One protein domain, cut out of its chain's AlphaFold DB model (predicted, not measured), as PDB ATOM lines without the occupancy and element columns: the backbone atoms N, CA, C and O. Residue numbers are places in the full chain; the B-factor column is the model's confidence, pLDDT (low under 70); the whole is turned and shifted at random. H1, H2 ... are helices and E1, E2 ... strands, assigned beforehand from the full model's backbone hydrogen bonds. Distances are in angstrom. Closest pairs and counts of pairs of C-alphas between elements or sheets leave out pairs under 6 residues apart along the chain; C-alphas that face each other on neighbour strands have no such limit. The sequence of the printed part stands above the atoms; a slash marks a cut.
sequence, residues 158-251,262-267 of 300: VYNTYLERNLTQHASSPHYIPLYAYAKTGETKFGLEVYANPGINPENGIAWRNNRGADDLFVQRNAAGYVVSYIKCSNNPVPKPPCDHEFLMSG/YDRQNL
ATOM      1  N   VAL A 158      21.393 -17.469 -80.056       92.12
ATOM      2  CA  VAL A 158      20.694 -16.454 -80.855       92.12
ATOM      3  C   VAL A 158      19.184 -16.421 -80.575       92.12
ATOM      4  O   VAL A 158      18.624 -15.346 -80.371       92.12
ATOM      5  N   TYR A 159      18.539 -17.581 -80.432       94.94
ATOM      6  CA  TYR A 159      17.093 -17.655 -80.218       94.94
ATOM      7  C   TYR A 159      16.661 -17.253 -78.803       94.94
ATOM      8  O   TYR A 159      15.556 -16.739 -78.625       94.94
ATOM      9  N   ASN A 160      17.529 -17.412 -77.796       94.88
ATOM     10  CA  ASN A 160      17.302 -16.808 -76.482       94.88
ATOM     11  C   ASN A 160      17.270 -15.283 -76.613       94.88
ATOM     12  O   ASN A 160      16.328 -14.656 -76.140       94.88
ATOM     13  N   THR A 161      18.247 -14.705 -77.316       91.88
ATOM     14  CA  THR A 161      18.312 -13.258 -77.559       91.88
ATOM     15  C   THR A 161      17.108 -12.759 -78.361       91.88
ATOM     16  O   THR A 161      16.548 -11.713 -78.034       91.88
ATOM     17  N   TYR A 162      16.661 -13.502 -79.379       91.12
ATOM     18  CA  TYR A 162      15.459 -13.156 -80.148       91.12
ATOM     19  C   TYR A 162      14.209 -13.153 -79.273       91.12
ATOM     20  O   TYR A 162      13.436 -12.193 -79.306       91.12
ATOM     21  N   LEU A 163      14.028 -14.197 -78.461       92.50
ATOM     22  CA  LEU A 163      12.914 -14.272 -77.526       92.50
ATOM     23  C   LEU A 163      12.971 -13.124 -76.508       92.50
ATOM     24  O   LEU A 163      11.988 -12.410 -76.354       92.50
ATOM     25  N   GLU A 164      14.110 -12.888 -75.860       90.94
ATOM     26  CA  GLU A 164      14.283 -11.810 -74.873       90.94
ATOM     27  C   GLU A 164      13.995 -10.419 -75.460       90.94
ATOM     28  O   GLU A 164      13.308  -9.605 -74.836       90.94
ATOM     29  N   ARG A 165      14.442 -10.152 -76.692       86.25
ATOM     30  CA  ARG A 165      14.129  -8.901 -77.398       86.25
ATOM     31  C   ARG A 165      12.622  -8.735 -77.606       86.25
ATOM     32  O   ARG A 165      12.078  -7.662 -77.361       86.25
ATOM     33  N   ASN A 166      11.943  -9.799 -78.018       85.25
ATOM     34  CA  ASN A 166      10.498  -9.796 -78.248       85.25
ATOM     35  C   ASN A 166       9.688  -9.623 -76.948       85.25
ATOM     36  O   ASN A 166       8.635  -8.985 -76.949       85.25
ATOM     37  N   LEU A 167      10.184 -10.153 -75.825       85.50
ATOM     38  CA  LEU A 167       9.559  -9.972 -74.510       85.50
ATOM     39  C   LEU A 167       9.742  -8.545 -73.968       85.50
ATOM     40  O   LEU A 167       8.849  -8.010 -73.316       85.50
ATOM     41  N   THR A 168      10.881  -7.905 -74.246       78.06
ATOM     42  CA  THR A 168      11.182  -6.546 -73.755       78.06
ATOM     43  C   THR A 168      10.548  -5.434 -74.599       78.06
ATOM     44  O   THR A 168      10.280  -4.354 -74.074       78.06
ATOM     45  N   GLN A 169      10.211  -5.689 -75.871       69.19
ATOM     46  CA  GLN A 169       9.513  -4.725 -76.741       69.19
ATOM     47  C   GLN A 169       8.109  -4.327 -76.254       69.19
ATOM     48  O   GLN A 169       7.608  -3.270 -76.641       69.19
ATOM     49  N   HIS A 170       7.489  -5.108 -75.364       53.94
ATOM     50  CA  HIS A 170       6.190  -4.781 -74.771       53.94
ATOM     51  C   HIS A 170       6.206  -3.483 -73.932       53.94
ATOM     52  O   HIS A 170       5.163  -2.866 -73.733       53.94
ATOM     53  N   ALA A 171       7.379  -3.038 -73.469       49.50
ATOM     54  CA  ALA A 171       7.493  -1.966 -72.483       49.50
ATOM     55  C   ALA A 171       7.471  -0.524 -73.047       49.50
ATOM     56  O   ALA A 171       7.424   0.410 -72.250       49.50
ATOM     57  N   SER A 172       7.508  -0.311 -74.375       48.62
ATOM     58  CA  SER A 172       8.004   0.975 -74.918       48.62
ATOM     59  C   SER A 172       7.173   1.698 -75.992       48.62
ATOM     60  O   SER A 172       7.682   2.674 -76.538       48.62
ATOM     61  N   SER A 173       5.938   1.307 -76.350       47.97
ATOM     62  CA  SER A 173       5.220   2.043 -77.418       47.97
ATOM     63  C   SER A 173       3.710   2.228 -77.191       47.97
ATOM     64  O   SER A 173       2.958   1.266 -77.313       47.97
ATOM     65  N   PRO A 174       3.241   3.461 -76.898       45.91
ATOM     66  CA  PRO A 174       1.829   3.747 -76.620       45.91
ATOM     67  C   PRO A 174       0.937   3.963 -77.861       45.91
ATOM     68  O   PRO A 174      -0.250   4.228 -77.695       45.91
ATOM     69  N   HIS A 175       1.459   3.865 -79.093       48.25
ATOM     70  CA  HIS A 175       0.717   4.297 -80.295       48.25
ATOM     71  C   HIS A 175       0.825   3.398 -81.537       48.25
ATOM     72  O   HIS A 175       0.345   3.787 -82.598       48.25
ATOM     73  N   TYR A 176       1.429   2.210 -81.452       51.97
ATOM     74  CA  TYR A 176       1.546   1.325 -82.614       51.97
ATOM     75  C   TYR A 176       1.229  -0.118 -82.254       51.97
ATOM     76  O   TYR A 176       1.506  -0.545 -81.135       51.97
ATOM     77  N   ILE A 177       0.671  -0.857 -83.218       55.53
ATOM     78  CA  ILE A 177       0.433  -2.298 -83.120       55.53
ATOM     79  C   ILE A 177       1.743  -2.942 -82.661       55.53
ATOM     80  O   ILE A 177       2.718  -2.918 -83.423       55.53
ATOM     81  N   PRO A 178       1.822  -3.523 -81.457       62.34
ATOM     82  CA  PRO A 178       3.057  -4.130 -81.014       62.34
ATOM     83  C   PRO A 178       3.138  -5.529 -81.636       62.34
ATOM     84  O   PRO A 178       3.124  -6.517 -80.917       62.34
ATOM     85  N   LEU A 179       3.172  -5.628 -82.977       62.06
ATOM     86  CA  LEU A 179       3.129  -6.885 -83.752       62.06
ATOM     87  C   LEU A 179       4.181  -7.905 -83.290       62.06
ATOM     88  O   LEU A 179       4.004  -9.101 -83.491       62.06
ATOM     89  N   TYR A 180       5.250  -7.427 -82.650       69.56
ATOM     90  CA  TYR A 180       6.386  -8.218 -82.188       69.56
ATOM     91  C   TYR A 180       6.574  -8.205 -80.662       69.56
ATOM     92  O   TYR A 180       7.609  -8.655 -80.175       69.56
ATOM     93  N   ALA A 181       5.593  -7.711 -79.899       80.50
ATOM     94  CA  ALA A 181       5.587  -7.870 -78.450       80.50
ATOM     95  C   ALA A 181       4.901  -9.178 -78.073       80.50
ATOM     96  O   ALA A 181       3.793  -9.467 -78.527       80.50
ATOM     97  N   TYR A 182       5.544  -9.942 -77.199       88.69
ATOM     98  CA  TYR A 182       5.033 -11.228 -76.750       88.69
ATOM     99  C   TYR A 182       5.071 -11.329 -75.229       88.69
ATOM    100  O   TYR A 182       5.961 -10.793 -74.574       88.69
ATOM    101  N   ALA A 183       4.128 -12.080 -74.675       90.81
ATOM    102  CA  ALA A 183       4.151 -12.529 -73.293       90.81
ATOM    103  C   ALA A 183       3.940 -14.044 -73.241       90.81
ATOM    104  O   ALA A 183       3.271 -14.626 -74.101       90.81
ATOM    105  N   LYS A 184       4.519 -14.690 -72.224       93.75
ATOM    106  CA  LYS A 184       4.284 -16.114 -71.969       93.75
ATOM    107  C   LYS A 184       2.811 -16.307 -71.617       93.75
ATOM    108  O   LYS A 184       2.312 -15.662 -70.702       93.75
ATOM    109  N   THR A 185       2.128 -17.196 -72.332       93.69
ATOM    110  CA  THR A 185       0.685 -17.433 -72.128       93.69
ATOM    111  C   THR A 185       0.390 -18.414 -70.992       93.69
ATOM    112  O   THR A 185      -0.729 -18.467 -70.497       93.69
ATOM    113  N   GLY A 186       1.382 -19.220 -70.597       94.19
ATOM    114  CA  GLY A 186       1.193 -20.386 -69.728       94.19
ATOM    115  C   GLY A 186       0.695 -21.632 -70.472       94.19
ATOM    116  O   GLY A 186       0.739 -22.725 -69.913       94.19
ATOM    117  N   GLU A 187       0.285 -21.503 -71.740       95.88
ATOM    118  CA  GLU A 187      -0.096 -22.637 -72.579       95.88
ATOM    119  C   GLU A 187       1.141 -23.429 -73.031       95.88
ATOM    120  O   GLU A 187       2.207 -22.875 -73.322       95.88
ATOM    121  N   THR A 188       0.962 -24.744 -73.156       96.75
ATOM    122  CA  THR A 188       1.879 -25.636 -73.870       96.75
ATOM    123  C   THR A 188       1.102 -26.336 -74.981       96.75
ATOM    124  O   THR A 188       0.057 -26.930 -74.716       96.75
ATOM    125  N   LYS A 189       1.596 -26.278 -76.222       97.69
ATOM    126  CA  LYS A 189       0.973 -26.928 -77.390       97.69
ATOM    127  C   LYS A 189       2.007 -27.742 -78.147       97.69
ATOM    128  O   LYS A 189       3.079 -27.236 -78.441       97.69
ATOM    129  N   PHE A 190       1.705 -29.009 -78.432       97.62
ATOM    130  CA  PHE A 190       2.620 -29.933 -79.129       97.62
ATOM    131  C   PHE A 190       4.010 -30.050 -78.466       97.62
ATOM    132  O   PHE A 190       5.016 -30.313 -79.123       97.62
ATOM    133  N   GLY A 191       4.067 -29.843 -77.144       96.81
ATOM    134  CA  GLY A 191       5.310 -29.804 -76.368       96.81
ATOM    135  C   GLY A 191       6.082 -28.480 -76.426       96.81
ATOM    136  O   GLY A 191       7.176 -28.425 -75.877       96.81
ATOM    137  N   LEU A 192       5.529 -27.434 -77.045       98.50
ATOM    138  CA  LEU A 192       6.133 -26.108 -77.181       98.50
ATOM    139  C   LEU A 192       5.505 -25.107 -76.206       98.50
ATOM    140  O   LEU A 192       4.281 -25.073 -76.046       98.50
ATOM    141  N   GLU A 193       6.334 -24.257 -75.601       98.31
ATOM    142  CA  GLU A 193       5.879 -23.090 -74.841       98.31
ATOM    143  C   GLU A 193       5.238 -22.080 -75.796       98.31
ATOM    144  O   GLU A 193       5.840 -21.742 -76.816       98.31
ATOM    145  N   VAL A 194       4.048 -21.571 -75.464       97.88
ATOM    146  CA  VAL A 194       3.339 -20.609 -76.319       97.88
ATOM    147  C   VAL A 194       3.472 -19.190 -75.776       97.88
ATOM    148  O   VAL A 194       3.161 -18.895 -74.614       97.88
ATOM    149  N   TYR A 195       3.871 -18.294 -76.662       95.81
ATOM    150  CA  TYR A 195       3.988 -16.865 -76.457       95.81
ATOM    151  C   TYR A 195       3.070 -16.152 -77.447       95.81
ATOM    152  O   TYR A 195       3.023 -16.494 -78.627       95.81
ATOM    153  N   ALA A 196       2.330 -15.156 -76.976       92.75
ATOM    154  CA  ALA A 196       1.389 -14.416 -77.807       92.75
ATOM    155  C   ALA A 196       1.390 -12.937 -77.442       92.75
ATOM    156  O   ALA A 196       1.829 -12.557 -76.354       92.75
ATOM    157  N   ASN A 197       0.876 -12.117 -78.352       89.19
ATOM    158  CA  ASN A 197       0.722 -10.691 -78.123       89.19
ATOM    159  C   ASN A 197      -0.292 -10.427 -76.990       89.19
ATOM    160  O   ASN A 197      -1.459 -10.818 -77.133       89.19
ATOM    161  N   PRO A 198       0.131  -9.829 -75.859       86.44
ATOM    162  CA  PRO A 198      -0.743  -9.618 -74.712       86.44
ATOM    163  C   PRO A 198      -1.680  -8.419 -74.907       86.44
ATOM    164  O   PRO A 198      -1.368  -7.446 -75.588       86.44
ATOM    165  N   GLY A 199      -2.813  -8.449 -74.208       86.31
ATOM    166  CA  GLY A 199      -3.726  -7.312 -74.120       86.31
ATOM    167  C   GLY A 199      -4.740  -7.214 -75.259       86.31
ATOM    168  O   GLY A 199      -4.917  -8.122 -76.075       86.31
ATOM    169  N   ILE A 200      -5.455  -6.091 -75.260       86.19
ATOM    170  CA  ILE A 200      -6.589  -5.808 -76.138       86.19
ATOM    171  C   ILE A 200      -6.239  -4.620 -77.031       86.19
ATOM    172  O   ILE A 200      -5.677  -3.635 -76.554       86.19
ATOM    173  N   ASN A 201      -6.586  -4.709 -78.314       84.56
ATOM    174  CA  ASN A 201      -6.490  -3.581 -79.225       84.56
ATOM    175  C   ASN A 201      -7.553  -2.532 -78.842       84.56
ATOM    176  O   ASN A 201      -8.749  -2.831 -78.926       84.56
ATOM    177  N   PRO A 202      -7.159  -1.310 -78.435       83.50
ATOM    178  CA  PRO A 202      -8.109  -0.277 -78.032       83.50
ATOM    179  C   PRO A 202      -8.996   0.217 -79.186       83.50
ATOM    180  O   PRO A 202     -10.067   0.754 -78.926       83.50
ATOM    181  N   GLU A 203      -8.590   0.026 -80.445       85.12
ATOM    182  CA  GLU A 203      -9.339   0.492 -81.620       85.12
ATOM    183  C   GLU A 203     -10.577  -0.361 -81.918       85.12
ATOM    184  O   GLU A 203     -11.574   0.151 -82.419       85.12
ATOM    185  N   ASN A 204     -10.521  -1.667 -81.635       87.38
ATOM    186  CA  ASN A 204     -11.590  -2.605 -81.991       87.38
ATOM    187  C   ASN A 204     -12.059  -3.506 -80.836       87.38
ATOM    188  O   ASN A 204     -12.998  -4.278 -81.018       87.38
ATOM    189  N   GLY A 205     -11.435  -3.424 -79.659       88.56
ATOM    190  CA  GLY A 205     -11.799  -4.211 -78.478       88.56
ATOM    191  C   GLY A 205     -11.449  -5.702 -78.563       88.56
ATOM    192  O   GLY A 205     -11.817  -6.467 -77.673       88.56
ATOM    193  N   ILE A 206     -10.737  -6.138 -79.605       89.75
ATOM    194  CA  ILE A 206     -10.337  -7.533 -79.817       89.75
ATOM    195  C   ILE A 206      -8.916  -7.743 -79.281       89.75
ATOM    196  O   ILE A 206      -8.057  -6.872 -79.407       89.75
ATOM    197  N   ALA A 207      -8.634  -8.919 -78.713       89.56
ATOM    198  CA  ALA A 207      -7.283  -9.290 -78.287       89.56
ATOM    199  C   ALA A 207      -6.252  -9.104 -79.413       89.56
ATOM    200  O   ALA A 207      -6.498  -9.515 -80.551       89.56
ATOM    201  N   TRP A 208      -5.076  -8.541 -79.105       88.06
ATOM    202  CA  TRP A 208      -4.031  -8.298 -80.110       88.06
ATOM    203  C   TRP A 208      -3.649  -9.567 -80.877       88.06
ATOM    204  O   TRP A 208      -3.517  -9.525 -82.095       88.06
ATOM    205  N   ARG A 209      -3.603 -10.717 -80.192       89.81
ATOM    206  CA  ARG A 209      -3.386 -12.054 -80.778       89.81
ATOM    207  C   ARG A 209      -4.322 -12.404 -81.946       89.81
ATOM    208  O   ARG A 209      -3.931 -13.180 -82.812       89.81
ATOM    209  N   ASN A 210      -5.531 -11.843 -81.973       90.12
ATOM    210  CA  ASN A 210      -6.560 -12.126 -82.979       90.12
ATOM    211  C   ASN A 210      -6.662 -11.029 -84.055       90.12
ATOM    212  O   ASN A 210      -7.552 -11.078 -84.903       90.12
ATOM    213  N   ASN A 211      -5.796 -10.011 -84.011       87.50
ATOM    214  CA  ASN A 211      -5.764  -8.963 -85.027       87.50
ATOM    215  C   ASN A 211      -5.029  -9.445 -86.290       87.50
ATOM    216  O   ASN A 211      -4.214 -10.368 -86.256       87.50
ATOM    217  N   ARG A 212      -5.297  -8.792 -87.427       86.25
ATOM    218  CA  ARG A 212      -4.580  -9.067 -88.679       86.25
ATOM    219  C   ARG A 212      -3.083  -8.807 -88.497       86.25
ATOM    220  O   ARG A 212      -2.693  -7.771 -87.969       86.25
ATOM    221  N   GLY A 213      -2.260  -9.727 -88.989       84.00
ATOM    222  CA  GLY A 213      -0.804  -9.679 -88.857       84.00
ATOM    223  C   GLY A 213      -0.287 -10.170 -87.507       84.00
ATOM    224  O   GLY A 213       0.922 -10.170 -87.309       84.00
ATOM    225  N   ALA A 214      -1.165 -10.585 -86.590       88.50
ATOM    226  CA  ALA A 214      -0.733 -11.212 -85.355       88.50
ATOM    227  C   ALA A 214      -0.169 -12.607 -85.624       88.50
ATOM    228  O   ALA A 214      -0.692 -13.369 -86.444       88.50
ATOM    229  N   ASP A 215       0.857 -12.945 -84.858       93.12
ATOM    230  CA  ASP A 215       1.523 -14.232 -84.906       93.12
ATOM    231  C   ASP A 215       1.612 -14.798 -83.482       93.12
ATOM    232  O   ASP A 215       1.707 -14.047 -82.507       93.12
ATOM    233  N   ASP A 216       1.616 -16.121 -83.368       95.38
ATOM    234  CA  ASP A 216       1.993 -16.825 -82.146       95.38
ATOM    235  C   ASP A 216       3.452 -17.272 -82.261       95.38
ATOM    236  O   ASP A 216       3.905 -17.683 -83.331       95.38
ATOM    237  N   LEU A 217       4.173 -17.229 -81.145       96.75
ATOM    238  CA  LEU A 217       5.528 -17.745 -81.034       96.75
ATOM    239  C   LEU A 217       5.517 -19.029 -80.198       96.75
ATOM    240  O   LEU A 217       4.984 -19.062 -79.089       96.75
ATOM    241  N   PHE A 218       6.124 -20.082 -80.726       98.31
ATOM    242  CA  PHE A 218       6.266 -21.385 -80.100       98.31
ATOM    243  C   PHE A 218       7.746 -21.691 -79.896       98.31
ATOM    244  O   PHE A 218       8.564 -21.489 -80.794       98.31
ATOM    245  N   VAL A 219       8.098 -22.161 -78.702       98.19
ATOM    246  CA  VAL A 219       9.495 -22.355 -78.302       98.19
ATOM    247  C   VAL A 219       9.690 -23.719 -77.651       98.19
ATOM    248  O   VAL A 219       8.976 -24.071 -76.709       98.19
ATOM    249  N   GLN A 220      10.703 -24.463 -78.101       97.81
ATOM    250  CA  GLN A 220      11.247 -25.607 -77.366       97.81
ATOM    251  C   GLN A 220      12.523 -25.183 -76.643       97.81
ATOM    252  O   GLN A 220      13.395 -24.528 -77.221       97.81
ATOM    253  N   ARG A 221      12.670 -25.627 -75.392       96.06
ATOM    254  CA  ARG A 221      13.924 -25.520 -74.639       96.06
ATOM    255  C   ARG A 221      14.582 -26.876 -74.451       96.06
ATOM    256  O   ARG A 221      13.890 -27.887 -74.325       96.06
ATOM    257  N   ASN A 222      15.909 -26.887 -74.395       93.44
ATOM    258  CA  ASN A 222      16.662 -28.046 -73.923       93.44
ATOM    259  C   ASN A 222      16.706 -28.099 -72.385       93.44
ATOM    260  O   ASN A 222      16.237 -27.193 -71.697       93.44
ATOM    261  N   ALA A 223      17.310 -29.158 -71.840       93.44
ATOM    262  CA  ALA A 223      17.430 -29.365 -70.394       93.44
ATOM    263  C   ALA A 223      18.214 -28.256 -69.662       93.44
ATOM    264  O   ALA A 223      18.006 -28.046 -68.472       93.44
ATOM    265  N   ALA A 224      19.090 -27.531 -70.365       92.50
ATOM    266  CA  ALA A 224      19.828 -26.391 -69.822       92.50
ATOM    267  C   ALA A 224      19.045 -25.063 -69.921       92.50
ATOM    268  O   ALA A 224      19.559 -24.014 -69.543       92.50
ATOM    269  N   GLY A 225      17.808 -25.090 -70.430       94.06
ATOM    270  CA  GLY A 225      16.930 -23.924 -70.542       94.06
ATOM    271  C   GLY A 225      17.151 -23.061 -71.790       94.06
ATOM    272  O   GLY A 225      16.447 -22.060 -71.963       94.06
ATOM    273  N   TYR A 226      18.076 -23.432 -72.681       94.56
ATOM    274  CA  TYR A 226      18.298 -22.716 -73.940       94.56
ATOM    275  C   TYR A 226      17.207 -23.030 -74.956       94.56
ATOM    276  O   TYR A 226      16.763 -24.174 -75.048       94.56
ATOM    277  N   VAL A 227      16.803 -22.015 -75.717       96.62
ATOM    278  CA  VAL A 227      15.872 -22.160 -76.836       96.62
ATOM    279  C   VAL A 227      16.580 -22.909 -77.957       96.62
ATOM    280  O   VAL A 227      17.630 -22.470 -78.421       96.62
ATOM    281  N   VAL A 228      16.012 -24.042 -78.363       95.81
ATOM    282  CA  VAL A 228      16.567 -24.907 -79.419       95.81
ATOM    283  C   VAL A 228      15.696 -24.968 -80.665       95.81
ATOM    284  O   VAL A 228      16.235 -25.216 -81.732       95.81
ATOM    285  N   SER A 229      14.404 -24.662 -80.539       97.81
ATOM    286  CA  SER A 229      13.490 -24.497 -81.670       97.81
ATOM    287  C   SER A 229      12.715 -23.205 -81.472       97.81
ATOM    288  O   SER A 229      12.113 -23.003 -80.408       97.81
ATOM    289  N   TYR A 230      12.743 -22.333 -82.475       98.06
ATOM    290  CA  TYR A 230      12.071 -21.040 -82.473       98.06
ATOM    291  C   TYR A 230      11.097 -20.989 -83.649       98.06
ATOM    292  O   TYR A 230      11.519 -21.003 -84.801       98.06
ATOM    293  N   ILE A 231       9.791 -20.978 -83.369       98.56
ATOM    294  CA  ILE A 231       8.763 -21.146 -84.402       98.56
ATOM    295  C   ILE A 231       7.737 -20.029 -84.305       98.56
ATOM    296  O   ILE A 231       6.997 -19.931 -83.328       98.56
ATOM    297  N   LYS A 232       7.648 -19.201 -85.335       97.44
ATOM    298  CA  LYS A 232       6.705 -18.095 -85.420       97.44
ATOM    299  C   LYS A 232       5.637 -18.421 -86.453       97.44
ATOM    300  O   LYS A 232       5.952 -18.583 -87.621       97.44
ATOM    301  N   CYS A 233       4.374 -18.486 -86.046       97.62
ATOM    302  CA  CYS A 233       3.275 -18.850 -86.938       97.62
ATOM    303  C   CYS A 233       2.217 -17.762 -87.017       97.62
ATOM    304  O   CYS A 233       1.768 -17.243 -85.993       97.62
ATOM    305  N   SER A 234       1.718 -17.507 -88.221       95.81
ATOM    306  CA  SER A 234       0.670 -16.517 -88.424       95.81
ATOM    307  C   SER A 234      -0.683 -16.964 -87.886       95.81
ATOM    308  O   SER A 234      -1.064 -18.127 -88.026       95.81
ATOM    309  N   ASN A 235      -1.413 -16.034 -87.267       94.50
ATOM    310  CA  ASN A 235      -2.804 -16.218 -86.840       94.50
ATOM    311  C   ASN A 235      -3.801 -15.717 -87.901       94.50
ATOM    312  O   ASN A 235      -5.012 -15.762 -87.682       94.50
ATOM    313  N   ASN A 236      -3.318 -15.215 -89.045       92.44
ATOM    314  CA  ASN A 236      -4.184 -14.697 -90.097       92.44
ATOM    315  C   ASN A 236      -5.156 -15.779 -90.613       92.44
ATOM    316  O   ASN A 236      -4.727 -16.908 -90.862       92.44
ATOM    317  N   PRO A 237      -6.434 -15.436 -90.860       91.62
ATOM    318  CA  PRO A 237      -7.449 -16.373 -91.341       91.62
ATOM    319  C   PRO A 237      -7.316 -16.598 -92.857       91.62
ATOM    320  O   PRO A 237      -8.217 -16.292 -93.635       91.62
ATOM    321  N   VAL A 238      -6.157 -17.087 -93.288       93.81
ATOM    322  CA  VAL A 238      -5.873 -17.475 -94.676       93.81
ATOM    323  C   VAL A 238      -5.803 -19.000 -94.777       93.81
ATOM    324  O   VAL A 238      -5.489 -19.647 -93.778       93.81
ATOM    325  N   PRO A 239      -6.046 -19.602 -95.957       94.44
ATOM    326  CA  PRO A 239      -6.023 -21.061 -96.100       94.44
ATOM    327  C   PRO A 239      -4.692 -21.699 -95.683       94.44
ATOM    328  O   PRO A 239      -4.676 -22.818 -95.183       94.44
ATOM    329  N   LYS A 240      -3.581 -20.977 -95.859       94.94
ATOM    330  CA  LYS A 240      -2.214 -21.441 -95.602       94.94
ATOM    331  C   LYS A 240      -1.464 -20.435 -94.719       94.94
ATOM    332  O   LYS A 240      -0.637 -19.683 -95.234       94.94
ATOM    333  N   PRO A 241      -1.803 -20.310 -93.425       96.62
ATOM    334  CA  PRO A 241      -1.086 -19.396 -92.548       96.62
ATOM    335  C   PRO A 241       0.349 -19.914 -92.392       96.62
ATOM    336  O   PRO A 241       0.506 -21.063 -91.988       96.62
ATOM    337  N   PRO A 242       1.388 -19.134 -92.722       97.12
ATOM    338  CA  PRO A 242       2.759 -19.630 -92.682       97.12
ATOM    339  C   PRO A 242       3.290 -19.726 -91.247       97.12
ATOM    340  O   PRO A 242       2.874 -18.969 -90.364       97.12
ATOM    341  N   CYS A 243       4.237 -20.633 -91.052       98.56
ATOM    342  CA  CYS A 243       5.168 -20.678 -89.940       98.56
ATOM    343  C   CYS A 243       6.593 -20.519 -90.464       98.56
ATOM    344  O   CYS A 243       6.977 -21.229 -91.392       98.56
ATOM    345  N   ASP A 244       7.354 -19.644 -89.816       98.25
ATOM    346  CA  ASP A 244       8.808 -19.559 -89.912       98.25
ATOM    347  C   ASP A 244       9.399 -20.337 -88.729       98.25
ATOM    348  O   ASP A 244       9.014 -20.117 -87.578       98.25
ATOM    349  N   HIS A 245      10.300 -21.278 -88.993       98.62
ATOM    350  CA  HIS A 245      10.876 -22.171 -87.985       98.62
ATOM    351  C   HIS A 245      12.389 -22.193 -88.115       98.62
ATOM    352  O   HIS A 245      12.917 -22.647 -89.124       98.62
ATOM    353  N   GLU A 246      13.077 -21.755 -87.070       98.12
ATOM    354  CA  GLU A 246      14.533 -21.671 -87.013       98.12
ATOM    355  C   GLU A 246      15.085 -22.618 -85.938       98.12
ATOM    356  O   GLU A 246      14.579 -22.664 -84.807       98.12
ATOM    357  N   PHE A 247      16.112 -23.393 -86.295       97.12
ATOM    358  CA  PHE A 247      16.880 -24.204 -85.351       97.12
ATOM    359  C   PHE A 247      18.307 -24.473 -85.850       97.12
ATOM    360  O   PHE A 247      18.610 -24.402 -87.043       97.12
ATOM    361  N   LEU A 248      19.203 -24.813 -84.921       95.62
ATOM    362  CA  LEU A 248      20.562 -25.249 -85.247       95.62
ATOM    363  C   LEU A 248      20.584 -26.768 -85.371       95.62
ATOM    364  O   LEU A 248      20.047 -27.447 -84.495       95.62
ATOM    365  N   MET A 249      21.244 -27.292 -86.407       94.00
ATOM    366  CA  MET A 249      21.394 -28.738 -86.569       94.00
ATOM    367  C   MET A 249      22.005 -29.376 -85.320       94.00
ATOM    368  O   MET A 249      22.963 -28.872 -84.726       94.00
ATOM    369  N   SER A 250      21.466 -30.532 -84.954       86.81
ATOM    370  CA  SER A 250      21.944 -31.335 -83.842       86.81
ATOM    371  C   SER A 250      23.317 -31.936 -84.151       86.81
ATOM    372  O   SER A 250      23.571 -32.447 -85.244       86.81
ATOM    373  N   GLY A 251      24.192 -31.944 -83.143       83.31
ATOM    374  CA  GLY A 251      25.561 -32.456 -83.250       83.31
ATOM    375  C   GLY A 251      26.610 -31.351 -83.395       83.31
ATOM    376  O   GLY A 251      26.301 -30.181 -83.578       83.31
ATOM    377  N   TYR A 262       6.675 -23.393 -93.644       98.25
ATOM    378  CA  TYR A 262       5.612 -24.376 -93.822       98.25
ATOM    379  C   TYR A 262       4.260 -23.859 -93.338       98.25
ATOM    380  O   TYR A 262       4.170 -22.877 -92.611       98.25
ATOM    381  N   ASP A 263       3.186 -24.527 -93.739       97.81
ATOM    382  CA  ASP A 263       1.834 -24.172 -93.312       97.81
ATOM    383  C   ASP A 263       1.617 -24.499 -91.829       97.81
ATOM    384  O   ASP A 263       1.956 -25.591 -91.378       97.81
ATOM    385  N   ARG A 264       0.962 -23.616 -91.075       97.94
ATOM    386  CA  ARG A 264       0.682 -23.781 -89.640       97.94
ATOM    387  C   ARG A 264      -0.046 -25.070 -89.288       97.94
ATOM    388  O   ARG A 264       0.125 -25.577 -88.182       97.94
ATOM    389  N   GLN A 265      -0.815 -25.629 -90.215       97.56
ATOM    390  CA  GLN A 265      -1.425 -26.950 -90.077       97.56
ATOM    391  C   GLN A 265      -0.397 -28.061 -89.799       97.56
ATOM    392  O   GLN A 265      -0.744 -29.041 -89.150       97.56
ATOM    393  N   ASN A 266       0.859 -27.890 -90.224       98.25
ATOM    394  CA  ASN A 266       1.957 -28.827 -89.988       98.25
ATOM    395  C   ASN A 266       2.694 -28.604 -88.657       98.25
ATOM    396  O   ASN A 266       3.547 -29.412 -88.303       98.25
ATOM    397  N   LEU A 267       2.364 -27.562 -87.881       98.56
ATOM    398  CA  LEU A 267       2.991 -27.306 -86.577       98.56
ATOM    399  C   LEU A 267       2.965 -28.515 -85.614       98.56
ATOM    400  O   LEU A 267       3.956 -28.703 -84.911       98.56
TER     401      LEU A 267
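This is residues 158 to 251 and 262 to 267 of the 300 residues of an uncharacterized protein of Eikenella halliae (UniProt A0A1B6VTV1). A strongly twisted sheet of five antiparallel strands has one longer helix, H1, running along the strands over one face, and the short H2 on the opposite face beside the E4 and E5 end. The sheet is a meander, each strand the antiparallel neighbour of the one before, in the order E1, E2, E3, E4, E5. The printed part has 100 residues, with two named helices and five named strands in the order H1 E1 E2 E3 E4 E5 H2, class mixed. It is compact, with a radius of gyration of the C-alphas of 13.9 A and spans of 48 by 33 by 20 A.

H1, residues 158 to 171, is on the sheet of E1, residues 183 to 189, E2, 192 to 196, E3, 215 to 221, E4, 227 to 234, and E5, 242 to 248, at a height of 9.6 A. The closest C-alphas of H1 and E4 are those of Asn 160 and Val 227, 5.6 A apart. In the hairpin E1 and E2, N 185 and O 194 are 3.0 A apart, within hydrogen-bond range; so are N 195 and O 217 of E2 and E3, 2.8 A, N 218 and O 231 of E3 and E4, 2.7 A, and N 232 and O 244 of E4 and E5, 2.8 A. H2, residues 264 to 267, is on the opposite face, only just over E4, with 3 of its C-alphas on it; C-alphas 243 of E5 and 264 are closest, 5.5 A. In H1, 8 of 10 O i to N i+4 pairs are within range; H2 is too short for one.

H1 begins at C-alpha 158, (20.694, -16.454, -80.855), and is 21.3 A long; E3, E4 and E5 measure 19.7, 19.9 and 20.1 A. H2 ends at C-alpha 267, (2.991, -27.306, -86.577).

The farthest C-alphas, Glu 203 and Gly 251, are 48.0 A apart. Residues 252 to 261 are not printed, and C-alphas 251 and 262 are 24.0 A apart across the cut. The links H1 to E1 and E2 to E3 are long. Residues 169 to 180 have pLDDT under 70.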